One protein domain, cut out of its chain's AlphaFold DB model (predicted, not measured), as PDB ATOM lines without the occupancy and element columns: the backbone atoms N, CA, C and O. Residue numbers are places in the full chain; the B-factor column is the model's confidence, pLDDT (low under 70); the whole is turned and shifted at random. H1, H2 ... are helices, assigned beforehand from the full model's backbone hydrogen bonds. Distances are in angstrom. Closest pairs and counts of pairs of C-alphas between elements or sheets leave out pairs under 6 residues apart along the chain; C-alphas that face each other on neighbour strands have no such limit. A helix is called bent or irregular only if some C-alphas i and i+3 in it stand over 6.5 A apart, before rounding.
ATOM      1  N   SER A 136      -0.663   3.928  12.244       85.94
ATOM      2  CA  SER A 136      -0.186   3.191  13.415       85.94
ATOM      3  C   SER A 136      -1.309   2.795  14.371       85.94
ATOM      4  O   SER A 136      -1.268   1.692  14.903       85.94
ATOM      5  N   ILE A 137      -2.305   3.663  14.591       87.31
ATOM      6  CA  ILE A 137      -3.424   3.365  15.500       87.31
ATOM      7  C   ILE A 137      -4.290   2.265  14.896       87.31
ATOM      8  O   ILE A 137      -4.656   1.330  15.598       87.31
ATOM      9  N   GLN A 138      -4.542   2.330  13.587       89.38
ATOM     10  CA  GLN A 138      -5.308   1.299  12.896       89.38
ATOM     11  C   GLN A 138      -4.621  -0.069  13.003       89.38
ATOM     12  O   GLN A 138      -5.229  -1.022  13.472       89.38
ATOM     13  N   ARG A 139      -3.314  -0.138  12.708       93.44
ATOM     14  CA  ARG A 139      -2.531  -1.376  12.862       93.44
ATOM     15  C   ARG A 139      -2.541  -1.921  14.290       93.44
ATOM     16  O   ARG A 139      -2.606  -3.131  14.473       93.44
ATOM     17  N   LEU A 140      -2.498  -1.050  15.300       92.19
ATOM     18  CA  LEU A 140      -2.611  -1.468  16.697       92.19
ATOM     19  C   LEU A 140      -4.005  -2.039  16.994       92.19
ATOM     20  O   LEU A 140      -4.106  -3.134  17.540       92.19
ATOM     21  N   LEU A 141      -5.069  -1.345  16.586       92.56
ATOM     22  CA  LEU A 141      -6.453  -1.799  16.755       92.56
ATOM     23  C   LEU A 141      -6.761  -3.092  15.996       92.56
ATOM     24  O   LEU A 141      -7.683  -3.808  16.382       92.56
ATOM     25  N   ASP A 142      -6.036  -3.377  14.920       92.94
ATOM     26  CA  ASP A 142      -6.178  -4.611  14.149       92.94
ATOM     27  C   ASP A 142      -5.367  -5.769  14.759       92.94
ATOM     28  O   ASP A 142      -5.685  -6.931  14.526       92.94
ATOM     29  N   SER A 143      -4.356  -5.466  15.583       95.25
ATOM     30  CA  SER A 143      -3.568  -6.466  16.320       95.25
ATOM     31  C   SER A 143      -4.211  -6.936  17.632       95.25
ATOM     32  O   SER A 143      -3.813  -7.965  18.177       95.25
ATOM     33  N   ILE A 144      -5.186  -6.183  18.150       96.38
ATOM     34  CA  ILE A 144      -5.912  -6.505  19.385       96.38
ATOM     35  C   ILE A 144      -7.052  -7.474  19.061       96.38
ATOM     36  O   ILE A 144      -7.687  -7.385  18.009       96.38
ATOM     37  N   ASP A 145      -7.344  -8.398  19.976       97.06
ATOM     38  CA  ASP A 145      -8.459  -9.319  19.811       97.06
ATOM     39  C   ASP A 145      -9.817  -8.596  19.827       97.06
ATOM     40  O   ASP A 145     -10.009  -7.543  20.440       97.06
ATOM     41  N   SER A 146     -10.804  -9.192  19.155       96.00
ATOM     42  CA  SER A 146     -12.128  -8.580  19.016       96.00
ATOM     43  C   SER A 146     -12.826  -8.334  20.356       96.00
ATOM     44  O   SER A 146     -13.653  -7.428  20.431       96.00
ATOM     45  N   LYS A 147     -12.539  -9.133  21.393       96.50
ATOM     46  CA  LYS A 147     -13.188  -8.995  22.697       96.50
ATOM     47  C   LYS A 147     -12.638  -7.770  23.421       96.50
ATOM     48  O   LYS A 147     -13.419  -6.910  23.815       96.50
ATOM     49  N   THR A 148     -11.320  -7.648  23.526       95.88
ATOM     50  CA  THR A 148     -10.670  -6.483  24.133       95.88
ATOM     51  C   THR A 148     -10.957  -5.209  23.345       95.88
ATOM     52  O   THR A 148     -11.191  -4.164  23.939       95.88
ATOM     53  N   LYS A 149     -11.032  -5.282  22.013       94.81
ATOM     54  CA  LYS A 149     -11.432  -4.139  21.182       94.81
ATOM     55  C   LYS A 149     -12.848  -3.655  21.516       94.81
ATOM     56  O   LYS A 149     -13.065  -2.456  21.652       94.81
ATOM     57  N   MET A 150     -13.795  -4.579  21.672       94.31
ATOM     58  CA  MET A 150     -15.172  -4.256  22.053       94.31
ATOM     59  C   MET A 150     -15.253  -3.656  23.458       94.31
ATOM     60  O   MET A 150     -15.948  -2.666  23.649       94.31
ATOM     61  N   GLU A 151     -14.509  -4.213  24.413       96.25
ATOM     62  CA  GLU A 151     -14.428  -3.705  25.785       96.25
ATOM     63  C   GLU A 151     -13.869  -2.276  25.824       96.25
ATOM     64  O   GLU A 151     -14.494  -1.396  26.404       96.25
ATOM     65  N   LEU A 152     -12.769  -2.012  25.109       94.44
ATOM     66  CA  LEU A 152     -12.178  -0.674  24.998       94.44
ATOM     67  C   LEU A 152     -13.135   0.344  24.367       94.44
ATOM     68  O   LEU A 152     -13.222   1.475  24.838       94.44
ATOM     69  N   PHE A 153     -13.848  -0.030  23.300       92.00
ATOM     70  CA  PHE A 153     -14.826   0.872  22.686       92.00
ATOM     71  C   PHE A 153     -16.041   1.104  23.583       92.00
ATOM     72  O   PHE A 153     -16.540   2.224  23.622       92.00
ATOM     73  N   SER A 154     -16.500   0.083  24.307       92.81
ATOM     74  CA  SER A 154     -17.593   0.223  25.268       92.81
ATOM     75  C   SER A 154     -17.206   1.170  26.403       92.81
ATOM     76  O   SER A 154     -17.944   2.110  26.677       92.81
ATOM     77  N   ASP A 155     -16.029   0.977  27.002       94.75
ATOM     78  CA  ASP A 155     -15.506   1.813  28.091       94.75
ATOM     79  C   ASP A 155     -15.284   3.265  27.637       94.75
ATOM     80  O   ASP A 155     -15.651   4.221  28.323       94.75
ATOM     81  N   ALA A 156     -14.766   3.453  26.418       92.12
ATOM     82  CA  ALA A 156     -14.605   4.778  25.829       92.12
ATOM     83  C   ALA A 156     -15.950   5.472  25.556       92.12
ATOM     84  O   ALA A 156     -16.070   6.675  25.787       92.12
ATOM     85  N   LEU A 157     -16.959   4.741  25.071       91.12
ATOM     86  CA  LEU A 157     -18.301   5.288  24.852       91.12
ATOM     87  C   LEU A 157     -19.016   5.604  26.169       91.12
ATOM     88  O   LEU A 157     -19.727   6.599  26.237       91.12
ATOM     89  N   GLU A 158     -18.818   4.809  27.216       92.12
ATOM     90  CA  GLU A 158     -19.392   5.078  28.538       92.12
ATOM     91  C   GLU A 158     -18.737   6.296  29.199       92.12
ATOM     92  O   GLU A 158     -19.426   7.182  29.700       92.12
ATOM     93  N   THR A 159     -17.407   6.381  29.130       93.19
ATOM     94  CA  THR A 159     -16.644   7.455  29.775       93.19
ATOM     95  C   THR A 159     -16.754   8.779  29.020       93.19
ATOM     96  O   THR A 159     -16.874   9.835  29.639       93.19
ATOM     97  N   TYR A 160     -16.711   8.743  27.686       90.12
ATOM     98  CA  TYR A 160     -16.579   9.940  26.851       90.12
ATOM     99  C   TYR A 160     -17.713  10.126  25.844       90.12
ATOM    100  O   TYR A 160     -17.685  11.096  25.095       90.12
ATOM    101  N   GLY A 161     -18.713   9.242  25.781       87.50
ATOM    102  CA  GLY A 161     -19.734   9.281  24.726       87.50
ATOM    103  C   GLY A 161     -20.530  10.584  24.681       87.50
ATOM    104  O   GLY A 161     -20.801  11.095  23.596       87.50
ATOM    105  N   ASN A 162     -20.855  11.159  25.841       85.88
ATOM    106  CA  ASN A 162     -21.574  12.435  25.908       85.88
ATOM    107  C   ASN A 162     -20.737  13.595  25.352       85.88
ATOM    108  O   ASN A 162     -21.254  14.402  24.582       85.88
ATOM    109  N   ASP A 163     -19.446  13.638  25.686       91.25
ATOM    110  CA  ASP A 163     -18.526  14.676  25.212       91.25
ATOM    111  C   ASP A 163     -18.167  14.479  23.735       91.25
ATOM    112  O   ASP A 163     -18.066  15.443  22.982       91.25
ATOM    113  N   LEU A 164     -18.027  13.222  23.300       85.31
ATOM    114  CA  LEU A 164     -17.672  12.850  21.930       85.31
ATOM    115  C   LEU A 164     -18.694  13.362  20.909       85.31
ATOM    116  O   LEU A 164     -18.326  13.697  19.784       85.31
ATOM    117  N   PHE A 165     -19.972  13.411  21.293       86.81
ATOM    118  CA  PHE A 165     -21.063  13.841  20.419       86.81
ATOM    119  C   PHE A 165     -21.611  15.236  20.732       86.81
ATOM    120  O   PHE A 165     -22.509  15.693  20.025       86.81
ATOM    121  N   HIS A 166     -21.086  15.930  21.742       90.75
ATOM    122  CA  HIS A 166     -21.518  17.286  22.064       90.75
ATOM    123  C   HIS A 166     -21.178  18.255  20.919       90.75
ATOM    124  O   HIS A 166     -20.021  18.353  20.513       90.75
ATOM    125  N   GLY A 167     -22.179  18.952  20.363       87.81
ATOM    126  CA  GLY A 167     -21.997  19.820  19.191       87.81
ATOM    127  C   GLY A 167     -21.737  19.065  17.878       87.81
ATOM    128  O   GLY A 167     -21.453  19.680  16.849       87.81
ATOM    129  N   HIS A 168     -21.833  17.732  17.908       89.69
ATOM    130  CA  HIS A 168     -21.653  16.825  16.774       89.69
ATOM    131  C   HIS A 168     -22.849  15.865  16.637       89.69
ATOM    132  O   HIS A 168     -22.702  14.695  16.273       89.69
ATOM    133  N   GLU A 169     -24.064  16.357  16.896       90.25
ATOM    134  CA  GLU A 169     -25.299  15.564  16.903       90.25
ATOM    135  C   GLU A 169     -25.563  14.919  15.537       90.25
ATOM    136  O   GLU A 169     -25.955  13.758  15.455       90.25
ATOM    137  N   SER A 170     -25.248  15.627  14.449       89.38
ATOM    138  CA  SER A 170     -25.393  15.094  13.090       89.38
ATOM    139  C   SER A 170     -24.530  13.851  12.834       89.38
ATOM    140  O   SER A 170     -24.929  12.967  12.074       89.38
ATOM    141  N   TRP A 171     -23.359  13.737  13.467       88.81
ATOM    142  CA  TRP A 171     -22.489  12.566  13.328       88.81
ATOM    143  C   TRP A 171     -22.960  11.405  14.182       88.81
ATOM    144  O   TRP A 171     -22.927  10.265  13.717       88.81
ATOM    145  N   ARG A 172     -23.444  11.691  15.394       89.56
ATOM    146  CA  ARG A 172     -24.134  10.704  16.224       89.56
ATOM    147  C   ARG A 172     -25.298  10.085  15.452       89.56
ATOM    148  O   ARG A 172     -25.394   8.864  15.363       89.56
ATOM    149  N   ASP A 173     -26.132  10.918  14.838       90.88
ATOM    150  CA  ASP A 173     -27.308  10.466  14.099       90.88
ATOM    151  C   ASP A 173     -26.901   9.670  12.847       90.88
ATOM    152  O   ASP A 173     -27.466   8.614  12.569       90.88
ATOM    153  N   GLN A 174     -25.853  10.089  12.124       92.44
ATOM    154  CA  GLN A 174     -25.299   9.299  11.016       92.44
ATOM    155  C   GLN A 174     -24.750   7.941  11.463       92.44
ATOM    156  O   GLN A 174     -24.939   6.948  10.756       92.44
ATOM    157  N   LEU A 175     -24.056   7.884  12.602       89.62
ATOM    158  CA  LEU A 175     -23.561   6.636  13.175       89.62
ATOM    159  C   LEU A 175     -24.731   5.715  13.533       89.62
ATOM    160  O   LEU A 175     -24.706   4.541  13.172       89.62
ATOM    161  N   LEU A 176     -25.777   6.266  14.150       90.81
ATOM    162  CA  LEU A 176     -26.993   5.539  14.499       90.81
ATOM    163  C   LEU A 176     -27.688   4.976  13.253       90.81
ATOM    164  O   LEU A 176     -27.986   3.787  13.191       90.81
ATOM    165  N   ILE A 177     -27.869   5.795  12.212       91.62
ATOM    166  CA  ILE A 177     -28.465   5.369  10.937       91.62
ATOM    167  C   ILE A 177     -27.628   4.260  10.287       91.62
ATOM    168  O   ILE A 177     -28.180   3.283   9.779       91.62
ATOM    169  N   LYS A 178     -26.295   4.389  10.288       93.25
ATOM    170  CA  LYS A 178     -25.397   3.352   9.760       93.25
ATOM    171  C   LYS A 178     -25.506   2.055  10.561       93.25
ATOM    172  O   LYS A 178     -25.566   0.996   9.943       93.25
ATOM    173  N   ALA A 179     -25.582   2.130  11.888       90.00
ATOM    174  CA  ALA A 179     -25.778   0.966  12.746       90.00
ATOM    175  C   ALA A 179     -27.107   0.258  12.433       90.00
ATOM    176  O   ALA A 179     -27.105  -0.944  12.196       90.00
ATOM    177  N   CYS A 180     -28.209   1.006  12.290       91.00
ATOM    178  CA  CYS A 180     -29.512   0.454  11.894       91.00
ATOM    179  C   CYS A 180     -29.494  -0.228  10.515       91.00
ATOM    180  O   CYS A 180     -30.246  -1.169  10.280       91.00
ATOM    181  N   ARG A 181     -28.664   0.252   9.577       92.44
ATOM    182  CA  ARG A 181     -28.497  -0.377   8.253       92.44
ATOM    183  C   ARG A 181     -27.662  -1.650   8.309       92.44
ATOM    184  O   ARG A 181     -27.887  -2.544   7.500       92.44
ATOM    185  N   LEU A 182     -26.681  -1.698   9.208       93.81
ATOM    186  CA  LEU A 182     -25.821  -2.861   9.392       93.81
ATOM    187  C   LEU A 182     -26.571  -3.989  10.107       93.81
ATOM    188  O   LEU A 182     -26.466  -5.142   9.701       93.81
ATOM    189  N   ASP A 183     -27.342  -3.641  11.137       92.12
ATOM    190  CA  ASP A 183     -28.147  -4.575  11.912       92.12
ATOM    191  C   ASP A 183     -29.570  -4.023  12.129       92.12
ATOM    192  O   ASP A 183     -29.784  -3.151  12.978       92.12
ATOM    193  N   PRO A 184     -30.574  -4.547  11.399       87.62
ATOM    194  CA  PRO A 184     -31.965  -4.128  11.554       87.62
ATOM    195  C   PRO A 184     -32.541  -4.376  12.954       87.62
ATOM    196  O   PRO A 184     -33.490  -3.697  13.348       87.62
ATOM    197  N   SER A 185     -31.984  -5.319  13.728       89.19
ATOM    198  CA  SER A 185     -32.438  -5.575  15.101       89.19
ATOM    199  C   SER A 185     -32.176  -4.379  16.018       89.19
ATOM    200  O   SER A 185     -32.948  -4.122  16.942       89.19
ATOM    201  N   PHE A 186     -31.181  -3.556  15.691       89.25
ATOM    202  CA  PHE A 186     -30.853  -2.354  16.442       89.25
ATOM    203  C   PHE A 186     -32.019  -1.354  16.489       89.25
ATOM    204  O   PHE A 186     -32.263  -0.729  17.519       89.25
ATOM    205  N   VAL A 187     -32.819  -1.272  15.417       87.88
ATOM    206  CA  VAL A 187     -34.039  -0.445  15.380       87.88
ATOM    207  C   VAL A 187     -35.043  -0.910  16.432       87.88
ATOM    208  O   VAL A 187     -35.644  -0.084  17.119       87.88
ATOM    209  N   THR A 188     -35.210  -2.228  16.589       88.31
ATOM    210  CA  THR A 188     -36.121  -2.790  17.596       88.31
ATOM    211  C   THR A 188     -35.644  -2.485  19.012       88.31
ATOM    212  O   THR A 188     -36.448  -2.051  19.830       88.31
ATOM    213  N   THR A 189     -34.338  -2.582  19.271       88.00
ATOM    214  CA  THR A 189     -33.744  -2.254  20.574       88.00
ATOM    215  C   THR A 189     -33.882  -0.774  20.916       88.00
ATOM    216  O   THR A 189     -34.310  -0.445  22.018       88.00
ATOM    217  N   ILE A 190     -33.593   0.136  19.978       86.62
ATOM    218  CA  ILE A 190     -33.801   1.580  20.193       86.62
ATOM    219  C   ILE A 190     -35.272   1.864  20.480       86.62
ATOM    220  O   ILE A 190     -35.590   2.619  21.392       86.62
ATOM    221  N   THR A 191     -36.172   1.250  19.715       85.81
ATOM    222  CA  THR A 191     -37.616   1.425  19.881       85.81
ATOM    223  C   THR A 191     -38.091   0.953  21.256       85.81
ATOM    224  O   THR A 191     -38.946   1.590  21.870       85.81
ATOM    225  N   GLU A 192     -37.544  -0.157  21.747       86.38
ATOM    226  CA  GLU A 192     -37.837  -0.683  23.076       86.38
ATOM    227  C   GLU A 192     -37.289   0.227  24.183       86.38
ATOM    228  O   GLU A 192     -38.017   0.540  25.121       86.38
ATOM    229  N   LEU A 193     -36.059   0.727  24.035       85.94
ATOM    230  CA  LEU A 193     -35.423   1.645  24.987       85.94
ATOM    231  C   LEU A 193     -36.078   3.033  25.019       85.94
ATOM    232  O   LEU A 193     -36.157   3.657  26.073       85.94
ATOM    233  N   ALA A 194     -36.552   3.523  23.873       82.56
ATOM    234  CA  ALA A 194     -37.245   4.804  23.754       82.56
ATOM    235  C   ALA A 194     -38.692   4.741  24.263       82.56
ATOM    236  O   ALA A 194     -39.348   5.777  24.403       82.56
ATOM    237  N   ARG A 195     -39.218   3.539  24.531       81.88
ATOM    238  CA  ARG A 195     -40.567   3.376  25.056       81.88
ATOM    239  C   ARG A 195     -40.605   3.915  26.492       81.88
ATOM    240  O   ARG A 195     -39.860   3.432  27.343       81.88
TER     241      ARG A 195
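Overview. This is residues 136 to 195 of the 265 residues of an uncharacterized protein of Saprolegnia parasitica (strain CBS 223.65) (UniProt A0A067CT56). The printed part is an open zigzag of four helices, in which the chain folds back after each helix and few contacts are made between them. The short H1 and the long, kinked H2 make a wide V at the first end, H3 runs back beyond an open gap from H2, and the short H4 turns off at a corner at the far end of H3. There are 60 residues printed, with four named helices in the order H1, H2, H3, H4 and no named strand, and the class is all helix. The whole is loose, with a radius of gyration of the C-alphas of 13.8 A, and the C-alphas span 39 by 27 by 18 A along their three main axes.

Arrangement. H1, residues 136 to 143, and H2, residues 146 to 164, are close but not clearly touching, and their closest C-alphas, those of Leu 141 and Lys 149, are 7.1 A apart. Their lines stand at a steep tilt of 44 degrees, opposite ways. H2 has a kink of 53 degrees near residue 158 and is irregular, with C-alphas 159 and 162 8.0 A apart, and its line is a rough one. H3, residues 169 to 182, is apart from H2 and from H1. H3 and H4, residues 185 to 193, only just touch, with 3 pairs of C-alphas within 8 A, and they touch only at the corner by their link. H3 touches H4 with residues 179 to 180 alone, and the closest C-alphas of the two helices, those of Cys 180 and Phe 186, are 5.5 A apart. Their lines stand at a steep tilt of 52 degrees, opposite ways. H4 is apart from H1 and from H2. Every O i to N i+4 pair is within hydrogen-bond range in H1, H3 and H4, while in H2 it is 13 of 15.

Along the chain. H1 begins at C-alpha 136, at (-0.186, 3.191, 13.415), and is 10.6 A from first to last C-alpha. H2 has 19 residues and measures 22.3 A, from C-alpha 146 at (-12.128, -8.580, 19.016) to C-alpha 164. H3 measures 19.9 A from Glu 169 to Leu 182. H4 measures 12.6 A and ends at C-alpha 193, at (-35.423, 1.645, 24.987).

Size, cuts and confidence. The two C-alphas farthest apart are those of Ser 136 and Arg 195, the first and last printed, at 42.0 A. The printed part has no cut, and the three links between the helices are tight. Residues 142 to 148, of which 146 to 148 belong to H2, stand free, and so do residues 166 to 171, of which 169 to 171 belong to H3. The mean pLDDT of the printed part is 90.7, and no printed residue is under 70.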